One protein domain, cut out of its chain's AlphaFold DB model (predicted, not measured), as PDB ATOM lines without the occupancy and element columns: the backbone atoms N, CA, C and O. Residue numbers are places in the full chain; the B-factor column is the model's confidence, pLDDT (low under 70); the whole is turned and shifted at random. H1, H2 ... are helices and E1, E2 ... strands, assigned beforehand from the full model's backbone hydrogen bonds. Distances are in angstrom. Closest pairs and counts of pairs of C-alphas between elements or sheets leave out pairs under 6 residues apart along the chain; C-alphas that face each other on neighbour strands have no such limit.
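What this domain is: This is residues 5 to 57 of the 64 residues of an uncharacterized protein of Saprospiraceae bacterium (UniProt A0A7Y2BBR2). Two separate two-stranded hairpins, E1 with E2 and E3 with E4, are joined by one short helix, H1, in an open arrangement with few contacts between the parts. After E2 the backbone turns at residues 27 to 30 into H1, which leads into the second hairpin, and the tip of that hairpin, residues 45 to 50, sticks out free. The printed part has 53 residues with one named helix and four named strands, in the order E1, E2, H1, E3, E4, and its class is mixed, helices and strands. Each hairpin is an antiparallel sheet of two strands. The whole is loose, with a radius of gyration of the C-alphas of 13.8 A, and only just elongated, with spans of 39 by 26 by 17 A.

Where its parts are: E1, residues 5 to 11, begins at C-alpha 5 (-28.013, 5.615, -20.247) and is 18.8 A long from first to last C-alpha. E2, residues 17 to 26, is the longest strand by residues and measures 22.6 A. H1, residues 31 to 37, measures 9.9 A and begins at C-alpha 31 (-18.447, 4.875, -13.843). E3, residues 39 to 43, measures 12.8 A. E4, residues 52 to 56, measures 13.0 A and ends at C-alpha 56 (-6.969, 10.372, -19.287).

How they stand to each other: E1 and E2 form a hairpin, antiparallel at 170 degrees between their directions. The C-alphas of Ala 9 and Gly 20 face each other at 4.4 A. N 8 and O 21 are within hydrogen-bond range at 2.8 A, as are N 6 and O 23 at 2.9 A. In H1 every O i to N i+4 pair is within hydrogen-bond range. The closest C-alphas of H1 and E4 are those of Glu 36 and Arg 56, 7.6 A apart. E3 and E4 form the second hairpin, antiparallel at 152 degrees. The C-alphas of Val 41 and Arg 54 face each other at 4.7 A, and N 42 and O 53 are within hydrogen-bond range at 2.8 A. E1 is apart from H1, E3 and E4. E2 is apart from E3 and E4.

The domain as a whole: The two C-alphas farthest apart are those of Asp 28 and Lys 46, at 39.7 A. The C-alphas of Asn 5 and Ile 57, the first and last printed, are 18.1 A apart. The printed part has no cut. The links E1 to E2, E2 to H1 and H1 to E3 are tight, and E3 to E4 is short; no link is long. The mean pLDDT of the printed part is 79.1, and one residue, Gly 15, is under 70.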
ATOM      1  N   ASN A   5     -28.499   5.009 -19.013       79.56
ATOM      2  CA  ASN A   5     -28.013   5.615 -20.247       79.56
ATOM      3  C   ASN A   5     -26.775   6.451 -19.920       79.56
ATOM      4  O   ASN A   5     -26.804   7.270 -19.002       79.56
ATOM      5  N   ILE A   6     -25.692   6.248 -20.666       77.31
ATOM      6  CA  ILE A   6     -24.452   7.013 -20.515       77.31
ATOM      7  C   ILE A   6     -24.372   7.997 -21.677       77.31
ATOM      8  O   ILE A   6     -24.328   7.593 -22.840       77.31
ATOM      9  N   LYS A   7     -24.339   9.295 -21.368       77.12
ATOM     10  CA  LYS A   7     -24.135  10.352 -22.361       77.12
ATOM     11  C   LYS A   7     -22.687  10.821 -22.306       77.12
ATOM     12  O   LYS A   7     -22.233  11.328 -21.287       77.12
ATOM     13  N   ILE A   8     -21.977  10.656 -23.413       77.50
ATOM     14  CA  ILE A   8     -20.591  11.086 -23.583       77.50
ATOM     15  C   ILE A   8     -20.607  12.262 -24.551       77.50
ATOM     16  O   ILE A   8     -21.106  12.131 -25.668       77.50
ATOM     17  N   ALA A   9     -20.074  13.405 -24.130       74.94
ATOM     18  CA  ALA A   9     -19.947  14.579 -24.980       74.94
ATOM     19  C   ALA A   9     -18.569  15.223 -24.809       74.94
ATOM     20  O   ALA A   9     -18.063  15.331 -23.694       74.94
ATOM     21  N   MET A  10     -17.980  15.661 -25.918       77.62
ATOM     22  CA  MET A  10     -16.808  16.528 -25.938       77.62
ATOM     23  C   MET A  10     -17.269  17.913 -26.365       77.62
ATOM     24  O   MET A  10     -17.688  18.109 -27.504       77.62
ATOM     25  N   ILE A  11     -17.205  18.860 -25.437       76.06
ATOM     26  CA  ILE A  11     -17.608  20.245 -25.664       76.06
ATOM     27  C   ILE A  11     -16.379  21.034 -26.111       76.06
ATOM     28  O   ILE A  11     -15.286  20.846 -25.573       76.06
ATOM     29  N   THR A  12     -16.537  21.905 -27.100       74.12
ATOM     30  CA  THR A  12     -15.501  22.866 -27.464       74.12
ATOM     31  C   THR A  12     -15.443  24.009 -26.442       74.12
ATOM     32  O   THR A  12     -16.428  24.264 -25.742       74.12
ATOM     33  N   PRO A  13     -14.329  24.762 -26.382       72.06
ATOM     34  CA  PRO A  13     -14.221  25.956 -25.537       72.06
ATOM     35  C   PRO A  13     -15.293  27.026 -25.810       72.06
ATOM     36  O   PRO A  13     -15.596  27.824 -24.934       72.06
ATOM     37  N   TRP A  14     -15.882  27.032 -27.009       79.62
ATOM     38  CA  TRP A  14     -16.960  27.939 -27.424       79.62
ATOM     39  C   TRP A  14     -18.367  27.330 -27.280       79.62
ATOM     40  O   TRP A  14     -19.329  27.851 -27.838       79.62
ATOM     41  N   GLY A  15     -18.508  26.219 -26.550       69.44
ATOM     42  CA  GLY A  15     -19.804  25.662 -26.143       69.44
ATOM     43  C   GLY A  15     -20.498  24.745 -27.156       69.44
ATOM     44  O   GLY A  15     -21.497  24.115 -26.813       69.44
ATOM     45  N   ALA A  16     -19.975  24.601 -28.377       72.62
ATOM     46  CA  ALA A  16     -20.507  23.647 -29.350       72.62
ATOM     47  C   ALA A  16     -20.009  22.223 -29.045       72.62
ATOM     48  O   ALA A  16     -18.856  22.017 -28.679       72.62
ATOM     49  N   SER A  17     -20.857  21.206 -29.207       72.00
ATOM     50  CA  SER A  17     -20.429  19.815 -29.017       72.00
ATOM     51  C   SER A  17     -19.628  19.345 -30.233       72.00
ATOM     52  O   SER A  17     -20.175  19.248 -31.327       72.00
ATOM     53  N   LEU A  18     -18.351  19.013 -30.042       72.62
ATOM     54  CA  LEU A  18     -17.500  18.431 -31.084       72.62
ATOM     55  C   LEU A  18     -17.869  16.964 -31.352       72.62
ATOM     56  O   LEU A  18     -17.749  16.472 -32.469       72.62
ATOM     57  N   LEU A  19     -18.299  16.253 -30.309       77.62
ATOM     58  CA  LEU A  19     -18.628  14.834 -30.378       77.62
ATOM     59  C   LEU A  19     -19.672  14.512 -29.315       77.62
ATOM     60  O   LEU A  19     -19.533  14.947 -28.177       77.62
ATOM     61  N   GLY A  20     -20.711  13.766 -29.679       75.19
ATOM     62  CA  GLY A  20     -21.762  13.334 -28.763       75.19
ATOM     63  C   GLY A  20     -22.167  11.896 -29.060       75.19
ATOM     64  O   GLY A  20     -22.460  11.563 -30.206       75.19
ATOM     65  N   LYS A  21     -22.176  11.037 -28.039       78.75
ATOM     66  CA  LYS A  21     -22.640   9.653 -28.142       78.75
ATOM     67  C   LYS A  21     -23.470   9.284 -26.922       78.75
ATOM     68  O   LYS A  21     -23.077   9.549 -25.789       78.75
ATOM     69  N   GLU A  22     -24.610   8.653 -27.164       82.56
ATOM     70  CA  GLU A  22     -25.451   8.079 -26.119       82.56
ATOM     71  C   GLU A  22     -25.338   6.554 -26.168       82.56
ATOM     72  O   GLU A  22     -25.576   5.928 -27.202       82.56
ATOM     73  N   LEU A  23     -24.954   5.956 -25.047       80.31
ATOM     74  CA  LEU A  23     -24.942   4.516 -24.846       80.31
ATOM     75  C   LEU A  23     -26.186   4.154 -24.036       80.31
ATOM     76  O   LEU A  23     -26.269   4.457 -22.847       80.31
ATOM     77  N   LYS A  24     -27.176   3.555 -24.698       81.94
ATOM     78  CA  LYS A  24     -28.471   3.227 -24.093       81.94
ATOM     79  C   LYS A  24     -28.447   1.862 -23.424       81.94
ATOM     80  O   LYS A  24     -27.792   0.948 -23.922       81.94
ATOM     81  N   ASN A  25     -29.249   1.701 -22.373       79.62
ATOM     82  CA  ASN A  25     -29.535   0.403 -21.758       79.62
ATOM     83  C   ASN A  25     -28.296  -0.336 -21.225       79.62
ATOM     84  O   ASN A  25     -28.266  -1.571 -21.218       79.62
ATOM     85  N   TRP A  26     -27.280   0.404 -20.786       80.44
ATOM     86  CA  TRP A  26     -26.084  -0.190 -20.207       80.44
ATOM     87  C   TRP A  26     -26.389  -0.784 -18.838       80.44
ATOM     88  O   TRP A  26     -27.236  -0.271 -18.106       80.44
ATOM     89  N   ALA A  27     -25.715  -1.891 -18.516       78.06
ATOM     90  CA  ALA A  27     -25.764  -2.473 -17.181       78.06
ATOM     91  C   ALA A  27     -25.305  -1.444 -16.135       78.06
ATOM     92  O   ALA A  27     -24.726  -0.413 -16.480       78.06
ATOM     93  N   ASP A  28     -25.575  -1.709 -14.860       73.81
ATOM     94  CA  ASP A  28     -25.094  -0.840 -13.792       73.81
ATOM     95  C   ASP A  28     -23.560  -0.922 -13.745       73.81
ATOM     96  O   ASP A  28     -22.986  -1.901 -13.268       73.81
ATOM     97  N   VAL A  29     -22.900   0.055 -14.369       73.06
ATOM     98  CA  VAL A  29     -21.445   0.121 -14.498       73.06
ATOM     99  C   VAL A  29     -20.914   1.122 -13.485       73.06
ATOM    100  O   VAL A  29     -21.392   2.255 -13.405       73.06
ATOM    101  N   ASP A  30     -19.885   0.714 -12.744       82.31
ATOM    102  CA  ASP A  30     -19.071   1.623 -11.943       82.31
ATOM    103  C   ASP A  30     -18.372   2.621 -12.875       82.31
ATOM    104  O   ASP A  30     -17.387   2.303 -13.551       82.31
ATOM    105  N   ILE A  31     -18.918   3.836 -12.932       77.75
ATOM    106  CA  ILE A  31     -18.447   4.875 -13.843       77.75
ATOM    107  C   ILE A  31     -17.015   5.310 -13.522       77.75
ATOM    108  O   ILE A  31     -16.275   5.659 -14.440       77.75
ATOM    109  N   ASN A  32     -16.595   5.249 -12.253       79.69
ATOM    110  CA  ASN A  32     -15.242   5.633 -11.857       79.69
ATOM    111  C   ASN A  32     -14.238   4.627 -12.411       79.69
ATOM    112  O   ASN A  32     -13.301   5.009 -13.111       79.69
ATOM    113  N   LYS A  33     -14.506   3.335 -12.202       82.06
ATOM    114  CA  LYS A  33     -13.679   2.257 -12.750       82.06
ATOM    115  C   LYS A  33     -13.698   2.237 -14.279       82.06
ATOM    116  O   LYS A  33     -12.670   2.005 -14.911       82.06
ATOM    117  N   PHE A  34     -14.845   2.531 -14.894       81.69
ATOM    118  CA  PHE A  34     -14.938   2.705 -16.342       81.69
ATOM    119  C   PHE A  34     -14.010   3.828 -16.830       81.69
ATOM    120  O   PHE A  34     -13.217   3.597 -17.739       81.69
ATOM    121  N   MET A  35     -14.054   5.014 -16.219       80.00
ATOM    122  CA  MET A  35     -13.193   6.138 -16.610       80.00
ATOM    123  C   MET A  35     -11.701   5.842 -16.411       80.00
ATOM    124  O   MET A  35     -10.894   6.269 -17.232       80.00
ATOM    125  N   GLU A  36     -11.322   5.090 -15.374       82.31
ATOM    126  CA  GLU A  36      -9.926   4.691 -15.137       82.31
ATOM    127  C   GLU A  36      -9.370   3.745 -16.205       82.31
ATOM    128  O   GLU A  36      -8.190   3.826 -16.548       82.31
ATOM    129  N   LEU A  37     -10.210   2.858 -16.743       84.94
ATOM    130  CA  LEU A  37      -9.805   1.872 -17.748       84.94
ATOM    131  C   LEU A  37      -9.758   2.440 -19.173       84.94
ATOM    132  O   LEU A  37      -9.157   1.823 -20.055       84.94
ATOM    133  N   HIS A  38     -10.387   3.591 -19.422       82.50
ATOM    134  CA  HIS A  38     -10.559   4.137 -20.766       82.50
ATOM    135  C   HIS A  38      -9.742   5.415 -20.987       82.50
ATOM    136  O   HIS A  38      -9.678   6.314 -20.153       82.50
ATOM    137  N   TYR A  39      -9.159   5.519 -22.183       82.75
ATOM    138  CA  TYR A  39      -8.405   6.686 -22.635       82.75
ATOM    139  C   TYR A  39      -9.040   7.264 -23.890       82.75
ATOM    140  O   TYR A  39      -9.466   6.524 -24.781       82.75
ATOM    141  N   MET A  40      -9.034   8.589 -24.004       81.19
ATOM    142  CA  MET A  40      -9.374   9.246 -25.258       81.19
ATOM    143  C   MET A  40      -8.123   9.356 -26.124       81.19
ATOM    144  O   MET A  40      -7.147   9.999 -25.744       81.19
ATOM    145  N   VAL A  41      -8.147   8.714 -27.291       82.94
ATOM    146  CA  VAL A  41      -7.039   8.763 -28.249       82.94
ATOM    147  C   VAL A  41      -7.346   9.805 -29.315       82.94
ATOM    148  O   VAL A  41      -8.328   9.679 -30.043       82.94
ATOM    149  N   VAL A  42      -6.485  10.810 -29.432       81.94
ATOM    150  CA  VAL A  42      -6.572  11.854 -30.456       81.94
ATOM    151  C   VAL A  42      -5.390  11.710 -31.403       81.94
ATOM    152  O   VAL A  42      -4.239  11.587 -30.978       81.94
ATOM    153  N   ARG A  43      -5.676  11.721 -32.703       83.88
ATOM    154  CA  ARG A  43      -4.669  11.726 -33.765       83.88
ATOM    155  C   ARG A  43      -4.882  12.953 -34.636       83.88
ATOM    156  O   ARG A  43      -6.017  13.308 -34.941       83.88
ATOM    157  N   THR A  44      -3.792  13.594 -35.025       80.38
ATOM    158  CA  THR A  44      -3.798  14.808 -35.844       80.38
ATOM    159  C   THR A  44      -3.485  14.448 -37.295       80.38
ATOM    160  O   THR A  44      -2.566  13.678 -37.582       80.38
ATOM    161  N   SER A  45      -4.218  15.047 -38.235       81.25
ATOM    162  CA  SER A  45      -3.904  14.938 -39.666       81.25
ATOM    163  C   SER A  45      -2.548  15.570 -40.005       81.25
ATOM    164  O   SER A  45      -1.849  15.080 -40.884       81.25
ATOM    165  N   LYS A  46      -2.130  16.600 -39.251       79.81
ATOM    166  CA  LYS A  46      -0.826  17.273 -39.394       79.81
ATOM    167  C   LYS A  46       0.378  16.339 -39.225       79.81
ATOM    168  O   LYS A  46       1.398  16.565 -39.858       79.81
ATOM    169  N   ASP A  47       0.262  15.284 -38.417       77.31
ATOM    170  CA  ASP A  47       1.320  14.276 -38.243       77.31
ATOM    171  C   ASP A  47       1.073  13.020 -39.108       77.31
ATOM    172  O   ASP A  47       1.627  11.953 -38.836       77.31
ATOM    173  N   ASN A  48       0.196  13.108 -40.116       76.44
ATOM    174  CA  ASN A  48      -0.278  11.980 -40.923       76.44
ATOM    175  C   ASN A  48      -0.752  10.796 -40.054       76.44
ATOM    176  O   ASN A  48      -0.456   9.633 -40.329       76.44
ATOM    177  N   TYR A  49      -1.412  11.113 -38.932       79.81
ATOM    178  CA  TYR A  49      -1.893  10.160 -37.929       79.81
ATOM    179  C   TYR A  49      -0.812   9.279 -37.269       79.81
ATOM    180  O   TYR A  49      -1.161   8.345 -36.542       79.81
ATOM    181  N   LYS A  50       0.484   9.574 -37.462       79.19
ATOM    182  CA  LYS A  50       1.598   8.799 -36.881       79.19
ATOM    183  C   LYS A  50       1.690   8.950 -35.364       79.19
ATOM    184  O   LYS A  50       2.039   8.000 -34.668       79.19
ATOM    185  N   LYS A  51       1.373  10.138 -34.842       82.44
ATOM    186  CA  LYS A  51       1.348  10.409 -33.401       82.44
ATOM    187  C   LYS A  51      -0.054  10.194 -32.843       82.44
ATOM    188  O   LYS A  51      -1.043  10.671 -33.399       82.44
ATOM    189  N   ALA A  52      -0.121   9.488 -31.718       84.38
ATOM    190  CA  ALA A  52      -1.341   9.280 -30.957       84.38
ATOM    191  C   ALA A  52      -1.186   9.915 -29.573       84.38
ATOM    192  O   ALA A  52      -0.358   9.478 -28.773       84.38
ATOM    193  N   TYR A  53      -2.001  10.926 -29.297       82.88
ATOM    194  CA  TYR A  53      -2.091  11.562 -27.989       82.88
ATOM    195  C   TYR A  53      -3.162  10.840 -27.179       82.88
ATOM    196  O   TYR A  53      -4.271  10.624 -27.669       82.88
ATOM    197  N   ARG A  54      -2.828  10.428 -25.957       83.38
ATOM    198  CA  ARG A  54      -3.759   9.743 -25.058       83.38
ATOM    199  C   ARG A  54      -4.100  10.674 -23.908       83.38
ATOM    200  O   ARG A  54      -3.209  11.090 -23.175       83.38
ATOM    201  N   PHE A  55      -5.379  10.975 -23.751       81.00
ATOM    202  CA  PHE A  55      -5.889  11.791 -22.661       81.00
ATOM    203  C   PHE A  55      -6.612  10.894 -21.661       81.00
ATOM    204  O   PHE A  55      -7.464  10.083 -22.039       81.00
ATOM    205  N   ARG A  56      -6.255  11.030 -20.382       81.19
ATOM    206  CA  ARG A  56      -6.969  10.372 -19.287       81.19
ATOM    207  C   ARG A  56      -8.322  11.053 -19.104       81.19
ATOM    208  O   ARG A  56      -8.393  12.280 -19.072       81.19
ATOM    209  N   ILE A  57      -9.378  10.259 -18.967       81.25
ATOM    210  CA  ILE A  57     -10.709  10.769 -18.644       81.25
ATOM    211  C   ILE A  57     -10.758  10.956 -17.129       81.25
ATOM    212  O   ILE A  57     -10.531  10.011 -16.375       81.25
TER     213      ILE A  57